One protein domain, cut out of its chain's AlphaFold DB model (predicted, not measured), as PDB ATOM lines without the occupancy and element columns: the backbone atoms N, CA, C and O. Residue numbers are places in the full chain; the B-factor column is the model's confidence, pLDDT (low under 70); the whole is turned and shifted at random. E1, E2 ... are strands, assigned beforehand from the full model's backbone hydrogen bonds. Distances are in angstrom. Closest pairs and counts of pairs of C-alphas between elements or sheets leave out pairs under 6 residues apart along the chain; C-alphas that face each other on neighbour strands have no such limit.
ATOM      1  N   HIS A  89      48.052 -20.656 -30.924       79.88
ATOM      2  CA  HIS A  89      47.314 -21.855 -30.573       79.88
ATOM      3  C   HIS A  89      47.995 -22.497 -29.361       79.88
ATOM      4  O   HIS A  89      49.209 -22.705 -29.345       79.88
ATOM      5  N   LYS A  90      47.203 -22.796 -28.331       84.38
ATOM      6  CA  LYS A  90      47.652 -23.485 -27.122       84.38
ATOM      7  C   LYS A  90      46.920 -24.811 -27.015       84.38
ATOM      8  O   LYS A  90      45.750 -24.912 -27.384       84.38
ATOM      9  N   THR A  91      47.610 -25.817 -26.493       89.88
ATOM     10  CA  THR A  91      46.973 -27.085 -26.147       89.88
ATOM     11  C   THR A  91      45.973 -26.841 -25.019       89.88
ATOM     12  O   THR A  91      46.331 -26.323 -23.965       89.88
ATOM     13  N   PHE A  92      44.721 -27.212 -25.257       92.00
ATOM     14  CA  PHE A  92      43.614 -27.157 -24.318       92.00
ATOM     15  C   PHE A  92      42.857 -28.481 -24.383       92.00
ATOM     16  O   PHE A  92      42.282 -28.826 -25.415       92.00
ATOM     17  N   ILE A  93      42.877 -29.232 -23.287       91.94
ATOM     18  CA  ILE A  93      42.266 -30.557 -23.195       91.94
ATOM     19  C   ILE A  93      41.019 -30.428 -22.332       91.94
ATOM     20  O   ILE A  93      41.110 -30.105 -21.149       91.94
ATOM     21  N   ASN A  94      39.856 -30.669 -22.929       90.06
ATOM     22  CA  ASN A  94      38.590 -30.554 -22.222       90.06
ATOM     23  C   ASN A  94      38.324 -31.776 -21.328       90.06
ATOM     24  O   ASN A  94      38.916 -32.848 -21.496       90.06
ATOM     25  N   HIS A  95      37.375 -31.635 -20.408       83.50
ATOM     26  CA  HIS A  95      36.925 -32.734 -19.567       83.50
ATOM     27  C   HIS A  95      36.326 -33.874 -20.405       83.50
ATOM     28  O   HIS A  95      35.662 -33.666 -21.421       83.50
ATOM     29  N   GLY A  96      36.577 -35.109 -19.969       82.94
ATOM     30  CA  GLY A  96      36.112 -36.311 -20.663       82.94
ATOM     31  C   GLY A  96      36.996 -36.764 -21.827       82.94
ATOM     32  O   GLY A  96      36.639 -37.738 -22.492       82.94
ATOM     33  N   CYS A  97      38.142 -36.113 -22.061       89.38
ATOM     34  CA  CYS A  97      39.169 -36.650 -22.946       89.38
ATOM     35  C   CYS A  97      39.886 -37.845 -22.308       89.38
ATOM     36  O   CYS A  97      40.152 -37.845 -21.106       89.38
ATOM     37  N   LYS A  98      40.268 -38.837 -23.119       90.31
ATOM     38  CA  LYS A  98      41.229 -39.875 -22.708       90.31
ATOM     39  C   LYS A  98      42.522 -39.709 -23.491       90.31
ATOM     40  O   LYS A  98      42.503 -39.727 -24.726       90.31
ATOM     41  N   LEU A  99      43.610 -39.528 -22.752       91.88
ATOM     42  CA  LEU A  99      44.946 -39.310 -23.290       91.88
ATOM     43  C   LEU A  99      45.727 -40.623 -23.341       91.88
ATOM     44  O   LEU A  99      45.453 -41.541 -22.568       91.88
ATOM     45  N   ASP A 100      46.686 -40.702 -24.253       89.69
ATOM     46  CA  ASP A 100      47.695 -41.758 -24.276       89.69
ATOM     47  C   ASP A 100      48.881 -41.431 -23.335       89.69
ATOM     48  O   ASP A 100      48.921 -40.344 -22.747       89.69
ATOM     49  N   PRO A 101      49.872 -42.333 -23.182       89.31
ATOM     50  CA  PRO A 101      51.056 -42.071 -22.359       89.31
ATOM     51  C   PRO A 101      51.905 -40.868 -22.809       89.31
ATOM     52  O   PRO A 101      52.682 -40.344 -22.015       89.31
ATOM     53  N   GLN A 102      51.766 -40.404 -24.058       89.31
ATOM     54  CA  GLN A 102      52.429 -39.194 -24.565       89.31
ATOM     55  C   GLN A 102      51.624 -37.912 -24.280       89.31
ATOM     56  O   GLN A 102      52.066 -36.814 -24.630       89.31
ATOM     57  N   GLY A 103      50.454 -38.027 -23.643       88.75
ATOM     58  CA  GLY A 103      49.540 -36.920 -23.375       88.75
ATOM     59  C   GLY A 103      48.705 -36.502 -24.589       88.75
ATOM     60  O   GLY A 103      48.088 -35.437 -24.567       88.75
ATOM     61  N   TYR A 104      48.675 -37.308 -25.653       93.00
ATOM     62  CA  TYR A 104      47.894 -37.035 -26.853       93.00
ATOM     63  C   TYR A 104      46.440 -37.510 -26.687       93.00
ATOM     64  O   TYR A 104      46.205 -38.635 -26.235       93.00
ATOM     65  N   PRO A 105      45.432 -36.691 -27.048       92.94
ATOM     66  CA  PRO A 105      44.033 -37.065 -26.893       92.94
ATOM     67  C   PRO A 105      43.608 -38.080 -27.960       92.94
ATOM     68  O   PRO A 105      43.210 -37.717 -29.063       92.94
ATOM     69  N   LEU A 106      43.636 -39.371 -27.610       90.81
ATOM     70  CA  LEU A 106      43.112 -40.460 -28.450       90.81
ATOM     71  C   LEU A 106      41.582 -40.450 -28.546       90.81
ATOM     72  O   LEU A 106      41.018 -40.857 -29.567       90.81
ATOM     73  N   TYR A 107      40.929 -39.992 -27.479       91.06
ATOM     74  CA  TYR A 107      39.487 -39.782 -27.402       91.06
ATOM     75  C   TYR A 107      39.225 -38.319 -27.032       91.06
ATOM     76  O   TYR A 107      38.963 -38.036 -25.861       91.06
ATOM     77  N   PRO A 108      39.383 -37.371 -27.973       91.94
ATOM     78  CA  PRO A 108      39.036 -35.979 -27.730       91.94
ATOM     79  C   PRO A 108      37.534 -35.837 -27.462       91.94
ATOM     80  O   PRO A 108      36.719 -36.553 -28.038       91.94
ATOM     81  N   ASN A 109      37.176 -34.919 -26.570       91.62
ATOM     82  CA  ASN A 109      35.794 -34.592 -26.239       91.62
ATOM     83  C   ASN A 109      35.653 -33.084 -25.986       91.62
ATOM     84  O   ASN A 109      36.649 -32.388 -25.774       91.62
ATOM     85  N   GLY A 110      34.426 -32.568 -26.015       89.31
ATOM     86  CA  GLY A 110      34.145 -31.145 -25.835       89.31
ATOM     87  C   GLY A 110      34.864 -30.269 -26.866       89.31
ATOM     88  O   GLY A 110      35.094 -30.666 -28.008       89.31
ATOM     89  N   GLN A 111      35.257 -29.067 -26.454       89.38
ATOM     90  CA  GLN A 111      36.160 -28.220 -27.235       89.38
ATOM     91  C   GLN A 111      37.602 -28.545 -26.846       89.38
ATOM     92  O   GLN A 111      38.074 -28.044 -25.830       89.38
ATOM     93  N   THR A 112      38.272 -29.411 -27.607       92.00
ATOM     94  CA  THR A 112      39.658 -29.826 -27.335       92.00
ATOM     95  C   THR A 112      40.558 -29.405 -28.484       92.00
ATOM     96  O   THR A 112      40.260 -29.673 -29.643       92.00
ATOM     97  N   THR A 113      41.669 -28.749 -28.159       91.69
ATOM     98  CA  THR A 113      42.708 -28.349 -29.109       91.69
ATOM     99  C   THR A 113      44.038 -28.938 -28.666       91.69
ATOM    100  O   THR A 113      44.425 -28.785 -27.512       91.69
ATOM    101  N   PHE A 114      44.766 -29.597 -29.557       92.50
ATOM    102  CA  PHE A 114      46.096 -30.116 -29.254       92.50
ATOM    103  C   PHE A 114      47.095 -29.636 -30.300       92.50
ATOM    104  O   PHE A 114      46.883 -29.820 -31.497       92.50
ATOM    105  N   VAL A 115      48.177 -29.013 -29.835       90.81
ATOM    106  CA  VAL A 115      49.232 -28.466 -30.687       90.81
ATOM    107  C   VAL A 115      50.449 -29.380 -30.627       90.81
ATOM    108  O   VAL A 115      51.017 -29.608 -29.558       90.81
ATOM    109  N   GLN A 116      50.872 -29.869 -31.788       89.19
ATOM    110  CA  GLN A 116      52.162 -30.515 -31.975       89.19
ATOM    111  C   GLN A 116      53.192 -29.459 -32.380       89.19
ATOM    112  O   GLN A 116      53.071 -28.813 -33.423       89.19
ATOM    113  N   LEU A 117      54.203 -29.275 -31.533       86.38
ATOM    114  CA  LEU A 117      55.298 -28.344 -31.786       86.38
ATOM    115  C   LEU A 117      56.357 -28.978 -32.708       86.38
ATOM    116  O   LEU A 117      56.599 -30.183 -32.605       86.38
ATOM    117  N   PRO A 118      57.034 -28.176 -33.553       84.00
ATOM    118  CA  PRO A 118      58.174 -28.618 -34.349       84.00
ATOM    119  C   PRO A 118      59.217 -29.354 -33.500       84.00
ATOM    120  O   PRO A 118      59.619 -28.858 -32.448       84.00
ATOM    121  N   GLY A 119      59.653 -30.530 -33.952       78.94
ATOM    122  CA  GLY A 119      60.674 -31.339 -33.273       78.94
ATOM    123  C   GLY A 119      60.174 -32.185 -32.097       78.94
ATOM    124  O   GLY A 119      60.955 -32.951 -31.539       78.94
ATOM    125  N   LYS A 120      58.889 -32.092 -31.722       80.94
ATOM    126  CA  LYS A 120      58.261 -33.023 -30.780       80.94
ATOM    127  C   LYS A 120      57.416 -34.031 -31.556       80.94
ATOM    128  O   LYS A 120      56.307 -33.720 -31.996       80.94
ATOM    129  N   ASP A 121      57.935 -35.243 -31.707       80.56
ATOM    130  CA  ASP A 121      57.250 -36.308 -32.438       80.56
ATOM    131  C   ASP A 121      56.204 -36.985 -31.548       80.56
ATOM    132  O   ASP A 121      56.521 -37.716 -30.608       80.56
ATOM    133  N   ILE A 122      54.931 -36.717 -31.840       86.56
ATOM    134  CA  ILE A 122      53.794 -37.416 -31.242       86.56
ATOM    135  C   ILE A 122      53.386 -38.537 -32.190       86.56
ATOM    136  O   ILE A 122      52.898 -38.287 -33.293       86.56
ATOM    137  N   THR A 123      53.563 -39.780 -31.751       87.81
ATOM    138  CA  THR A 123      53.422 -40.966 -32.604       87.81
ATOM    139  C   THR A 123      51.987 -41.143 -33.100       87.81
ATOM    140  O   THR A 123      51.766 -41.577 -34.225       87.81
ATOM    141  N   ASN A 124      51.002 -40.784 -32.273       89.75
ATOM    142  CA  ASN A 124      49.581 -40.947 -32.573       89.75
ATOM    143  C   ASN A 124      48.942 -39.753 -33.308       89.75
ATOM    144  O   ASN A 124      47.735 -39.786 -33.568       89.75
ATOM    145  N   PHE A 125      49.701 -38.707 -33.665       89.69
ATOM    146  CA  PHE A 125      49.119 -37.512 -34.279       89.69
ATOM    147  C   PHE A 125      48.385 -37.840 -35.590       89.69
ATOM    148  O   PHE A 125      48.846 -38.633 -36.409       89.69
ATOM    149  N   GLY A 126      47.195 -37.263 -35.784       86.94
ATOM    150  CA  GLY A 126      46.320 -37.581 -36.924       86.94
ATOM    151  C   GLY A 126      45.370 -38.762 -36.676       86.94
ATOM    152  O   GLY A 126      44.378 -38.938 -37.395       86.94
ATOM    153  N   SER A 127      45.616 -39.552 -35.630       86.62
ATOM    154  CA  SER A 127      44.829 -40.744 -35.300       86.62
ATOM    155  C   SER A 127      43.854 -40.490 -34.150       86.62
ATOM    156  O   SER A 127      44.094 -39.662 -33.279       86.62
ATOM    157  N   THR A 128      42.730 -41.208 -34.145       87.56
ATOM    158  CA  THR A 128      41.803 -41.294 -33.001       87.56
ATOM    159  C   THR A 128      41.453 -42.751 -32.767       87.56
ATOM    160  O   THR A 128      41.506 -43.566 -33.690       87.56
ATOM    161  N   ALA A 129      41.030 -43.075 -31.552       85.62
ATOM    162  CA  ALA A 129      40.642 -44.435 -31.197       85.62
ATOM    163  C   ALA A 129      39.174 -44.781 -31.545       85.62
ATOM    164  O   ALA A 129      38.748 -45.924 -31.373       85.62
ATOM    165  N   LEU A 160      24.090 -46.631 -32.404       79.19
ATOM    166  CA  LEU A 160      23.993 -45.363 -31.686       79.19
ATOM    167  C   LEU A 160      24.786 -44.327 -32.476       79.19
ATOM    168  O   LEU A 160      26.015 -44.397 -32.528       79.19
ATOM    169  N   GLU A 161      24.077 -43.416 -33.132       80.50
ATOM    170  CA  GLU A 161      24.713 -42.378 -33.933       80.50
ATOM    171  C   GLU A 161      25.386 -41.354 -33.011       80.50
ATOM    172  O   GLU A 161      24.862 -40.990 -31.957       80.50
ATOM    173  N   CYS A 162      26.582 -40.911 -33.399       83.56
ATOM    174  CA  CYS A 162      27.220 -39.766 -32.774       83.56
ATOM    175  C   CYS A 162      26.936 -38.544 -33.638       83.56
ATOM    176  O   CYS A 162      27.529 -38.381 -34.706       83.56
ATOM    177  N   GLU A 163      26.003 -37.727 -33.175       79.06
ATOM    178  CA  GLU A 163      25.629 -36.472 -33.814       79.06
ATOM    179  C   GLU A 163      26.409 -35.316 -33.162       79.06
ATOM    180  O   GLU A 163      26.891 -35.427 -32.032       79.06
ATOM    181  N   ASP A 164      26.598 -34.227 -33.905       83.62
ATOM    182  CA  ASP A 164      27.183 -32.963 -33.425       83.62
ATOM    183  C   ASP A 164      28.646 -32.988 -32.956       83.62
ATOM    184  O   ASP A 164      29.100 -32.053 -32.290       83.62
ATOM    185  N   THR A 165      29.420 -34.010 -33.332       87.62
ATOM    186  CA  THR A 165      30.873 -34.028 -33.107       87.62
ATOM    187  C   THR A 165      31.652 -33.882 -34.404       87.62
ATOM    188  O   THR A 165      31.279 -34.392 -35.462       87.62
ATOM    189  N   SER A 166      32.757 -33.151 -34.334       87.75
ATOM    190  CA  SER A 166      33.666 -32.947 -35.457       87.75
ATOM    191  C   SER A 166      35.103 -32.951 -34.963       87.75
ATOM    192  O   SER A 166      35.397 -32.544 -33.837       87.75
ATOM    193  N   VAL A 167      36.006 -33.432 -35.814       89.69
ATOM    194  CA  VAL A 167      37.443 -33.447 -35.543       89.69
ATOM    195  C   VAL A 167      38.212 -33.074 -36.807       89.69
ATOM    196  O   VAL A 167      37.925 -33.596 -37.885       89.69
ATOM    197  N   GLN A 168      39.191 -32.187 -36.671       89.62
ATOM    198  CA  GLN A 168      40.072 -31.731 -37.739       89.62
ATOM    199  C   GLN A 168      41.535 -31.903 -37.336       89.62
ATOM    200  O   GLN A 168      41.900 -31.757 -36.169       89.62
ATOM    201  N   PHE A 169      42.352 -32.239 -38.333       90.12
ATOM    202  CA  PHE A 169      43.794 -32.387 -38.218       90.12
ATOM    203  C   PHE A 169      44.453 -31.553 -39.304       90.12
ATOM    204  O   PHE A 169      44.218 -31.796 -40.488       90.12
ATOM    205  N   ASP A 170      45.314 -30.635 -38.899       89.12
ATOM    206  CA  ASP A 170      46.148 -29.848 -39.792       89.12
ATOM    207  C   ASP A 170      47.609 -30.167 -39.498       89.12
ATOM    208  O   ASP A 170      48.041 -30.107 -38.350       89.12
ATOM    209  N   VAL A 171      48.374 -30.527 -40.529       87.81
ATOM    210  CA  VAL A 171      49.811 -30.810 -40.415       87.81
ATOM    211  C   VAL A 171      50.560 -29.956 -41.418       87.81
ATOM    212  O   VAL A 171      50.348 -30.050 -42.630       87.81
ATOM    213  N   HIS A 172      51.489 -29.149 -40.922       85.75
ATOM    214  CA  HIS A 172      52.411 -28.404 -41.755       85.75
ATOM    215  C   HIS A 172      53.670 -29.235 -42.027       85.75
ATOM    216  O   HIS A 172      54.594 -29.300 -41.216       85.75
ATOM    217  N   LEU A 173      53.725 -29.836 -43.219       82.25
ATOM    218  CA  LEU A 173      54.766 -30.793 -43.615       82.25
ATOM    219  C   LEU A 173      56.206 -30.267 -43.489       82.25
ATOM    220  O   LEU A 173      57.111 -31.053 -43.248       82.25
ATOM    221  N   LYS A 174      56.445 -28.956 -43.662       83.06
ATOM    222  CA  LYS A 174      57.814 -28.406 -43.641       83.06
ATOM    223  C   LYS A 174      58.373 -28.201 -42.237       83.06
ATOM    224  O   LYS A 174      59.578 -28.305 -42.060       83.06
ATOM    225  N   SER A 175      57.529 -27.841 -41.271       83.38
ATOM    226  CA  SER A 175      57.977 -27.564 -39.899       83.38
ATOM    227  C   SER A 175      57.630 -28.685 -38.925       83.38
ATOM    228  O   SER A 175      58.059 -28.625 -37.781       83.38
ATOM    229  N   GLY A 176      56.806 -29.658 -39.331       82.12
ATOM    230  CA  GLY A 176      56.274 -30.681 -38.427       82.12
ATOM    231  C   GLY A 176      55.303 -30.128 -37.379       82.12
ATOM    232  O   GLY A 176      54.997 -30.809 -36.409       82.12
ATOM    233  N   TRP A 177      54.826 -28.890 -37.551       87.94
ATOM    234  CA  TRP A 177      53.801 -28.327 -36.673       87.94
ATOM    235  C   TRP A 177      52.452 -28.955 -37.007       87.94
ATOM    236  O   TRP A 177      52.125 -29.118 -38.186       87.94
ATOM    237  N   GLY A 178      51.668 -29.276 -35.986       89.94
ATOM    238  CA  GLY A 178      50.354 -29.882 -36.152       89.94
ATOM    239  C   GLY A 178      49.314 -29.289 -35.213       89.94
ATOM    240  O   GLY A 178      49.626 -28.910 -34.086       89.94
ATOM    241  N   LEU A 179      48.064 -29.245 -35.664       91.62
ATOM    242  CA  LEU A 179      46.910 -28.859 -34.863       91.62
ATOM    243  C   LEU A 179      45.811 -29.911 -34.969       91.62
ATOM    244  O   LEU A 179      45.368 -30.263 -36.059       91.62
ATOM    245  N   LEU A 180      45.369 -30.409 -33.823       91.81
ATOM    246  CA  LEU A 180      44.144 -31.181 -33.680       91.81
ATOM    247  C   LEU A 180      43.094 -30.265 -33.072       91.81
ATOM    248  O   LEU A 180      43.342 -29.653 -32.033       91.81
ATOM    249  N   GLN A 181      41.921 -30.209 -33.689       91.81
ATOM    250  CA  GLN A 181      40.757 -29.514 -33.151       91.81
ATOM    251  C   GLN A 181      39.582 -30.477 -33.079       91.81
ATOM    252  O   GLN A 181      39.304 -31.210 -34.024       91.81
ATOM    253  N   HIS A 182      38.895 -30.480 -31.947       93.06
ATOM    254  CA  HIS A 182      37.677 -31.235 -31.723       93.06
ATOM    255  C   HIS A 182      36.587 -30.303 -31.208       93.06
ATOM    256  O   HIS A 182      36.849 -29.439 -30.368       93.06
ATOM    257  N   LYS A 183      35.363 -30.512 -31.689       90.19
ATOM    258  CA  LYS A 183      34.161 -29.812 -31.241       90.19
ATOM    259  C   LYS A 183      33.029 -30.812 -31.054       90.19
ATOM    260  O   LYS A 183      32.889 -31.746 -31.838       90.19
ATOM    261  N   GLY A 184      32.194 -30.545 -30.056       89.19
ATOM    262  CA  GLY A 184      31.031 -31.359 -29.719       89.19
ATOM    263  C   GLY A 184      31.290 -32.260 -28.522       89.19
ATOM    264  O   GLY A 184      32.417 -32.366 -28.046       89.19
ATOM    265  N   THR A 185      30.240 -32.904 -28.022       89.88
ATOM    266  CA  THR A 185      30.335 -33.765 -26.838       89.88
ATOM    267  C   THR A 185      29.812 -35.155 -27.155       89.88
ATOM    268  O   THR A 185      28.636 -35.325 -27.473       89.88
ATOM    269  N   HIS A 186      30.661 -36.165 -26.992       87.38
ATOM    270  CA  HIS A 186      30.269 -37.564 -27.101       87.38
ATOM    271  C   HIS A 186      29.393 -37.958 -25.903       87.38
ATOM    272  O   HIS A 186      29.882 -38.123 -24.786       87.38
ATOM    273  N   LYS A 187      28.085 -38.113 -26.142       85.75
ATOM    274  CA  LYS A 187      27.083 -38.576 -25.159       85.75
ATOM    275  C   LYS A 187      26.764 -40.068 -25.305       85.75
ATOM    276  O   LYS A 187      25.638 -40.502 -25.093       85.75
ATOM    277  N   HIS A 188      27.749 -40.858 -25.710       84.19
ATOM    278  CA  HIS A 188      27.617 -42.302 -25.854       84.19
ATOM    279  C   HIS A 188      28.869 -42.992 -25.298       84.19
ATOM    280  O   HIS A 188      29.940 -42.380 -25.239       84.19
ATOM    281  N   PRO A 189      28.776 -44.273 -24.906       84.94
ATOM    282  CA  PRO A 189      29.945 -45.041 -24.509       84.94
ATOM    283  C   PRO A 189      30.993 -45.083 -25.624       84.94
ATOM    284  O   PRO A 189      30.668 -45.199 -26.811       84.94
ATOM    285  N   TRP A 190      32.265 -45.017 -25.243       84.62
ATOM    286  CA  TRP A 190      33.362 -45.203 -26.183       84.62
ATOM    287  C   TRP A 190      33.426 -46.657 -26.641       84.62
ATOM    288  O   TRP A 190      33.462 -47.578 -25.823       84.62
ATOM    289  N   VAL A 191      33.488 -46.866 -27.953       80.88
ATOM    290  CA  VAL A 191      33.726 -48.197 -28.513       80.88
ATOM    291  C   VAL A 191      35.166 -48.604 -28.208       80.88
ATOM    292  O   VAL A 191      36.087 -47.799 -28.357       80.88
ATOM    293  N   LYS A 192      35.384 -49.862 -27.814       78.75
ATOM    294  CA  LYS A 192      36.740 -50.399 -27.671       78.75
ATOM    295  C   LYS A 192      37.426 -50.411 -29.039       78.75
ATOM    296  O   LYS A 192      36.900 -50.995 -29.990       78.75
TER     297      LYS A 192
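AT A GLANCE: This is residues 89 to 129 and 160 to 192 of the 421 residues of an uncharacterized protein of Puccinia triticina (isolate 1-1 / race 1 (BBBD)) (UniProt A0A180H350). The domain has little regular structure: a small, twisted wall of three strands, E2, E4 and E3, with the short strand E1 and the loop of residues 122 to 128 over one of its faces. Residues 160 to 165 and 184 to 192 extend beyond one end of the sheet. The printed part has 74 residues and four named strands, E1 to E4 in chain order, holding 22 residues; the class is all strand. The sheet's order is E2 - E4 - E3, all antiparallel. The whole is compact, with a radius of gyration of the C-alphas of 12.4 A, yet elongated, spanning 39 by 23 by 18 A.

IN THESE COORDINATES: E4, residues 177 to 183, is 20.4 A long and ends at C-alpha 183 (34.161, -29.812, -31.241). E3, residues 166 to 172, is 20.3 A; E2, residues 112 to 116, is 13.4 A. E1, residues 105 to 107, begins at C-alpha 105 (44.033, -37.065, -26.893).

HOW THE PARTS SIT: E4 and E3 form a hairpin; N 168 and O 181 are 2.8 A apart. E4 and E2 are antiparallel, with N 114 and O 180 2.9 A apart. E1 pairs with no named strand, but residues 98 to 99 pair antiparallel with it.

THE WHOLE: Residues 130 to 159 are not printed; C-alphas 129 and 160 are 16.7 A apart. No printed residue is under 70 in pLDDT.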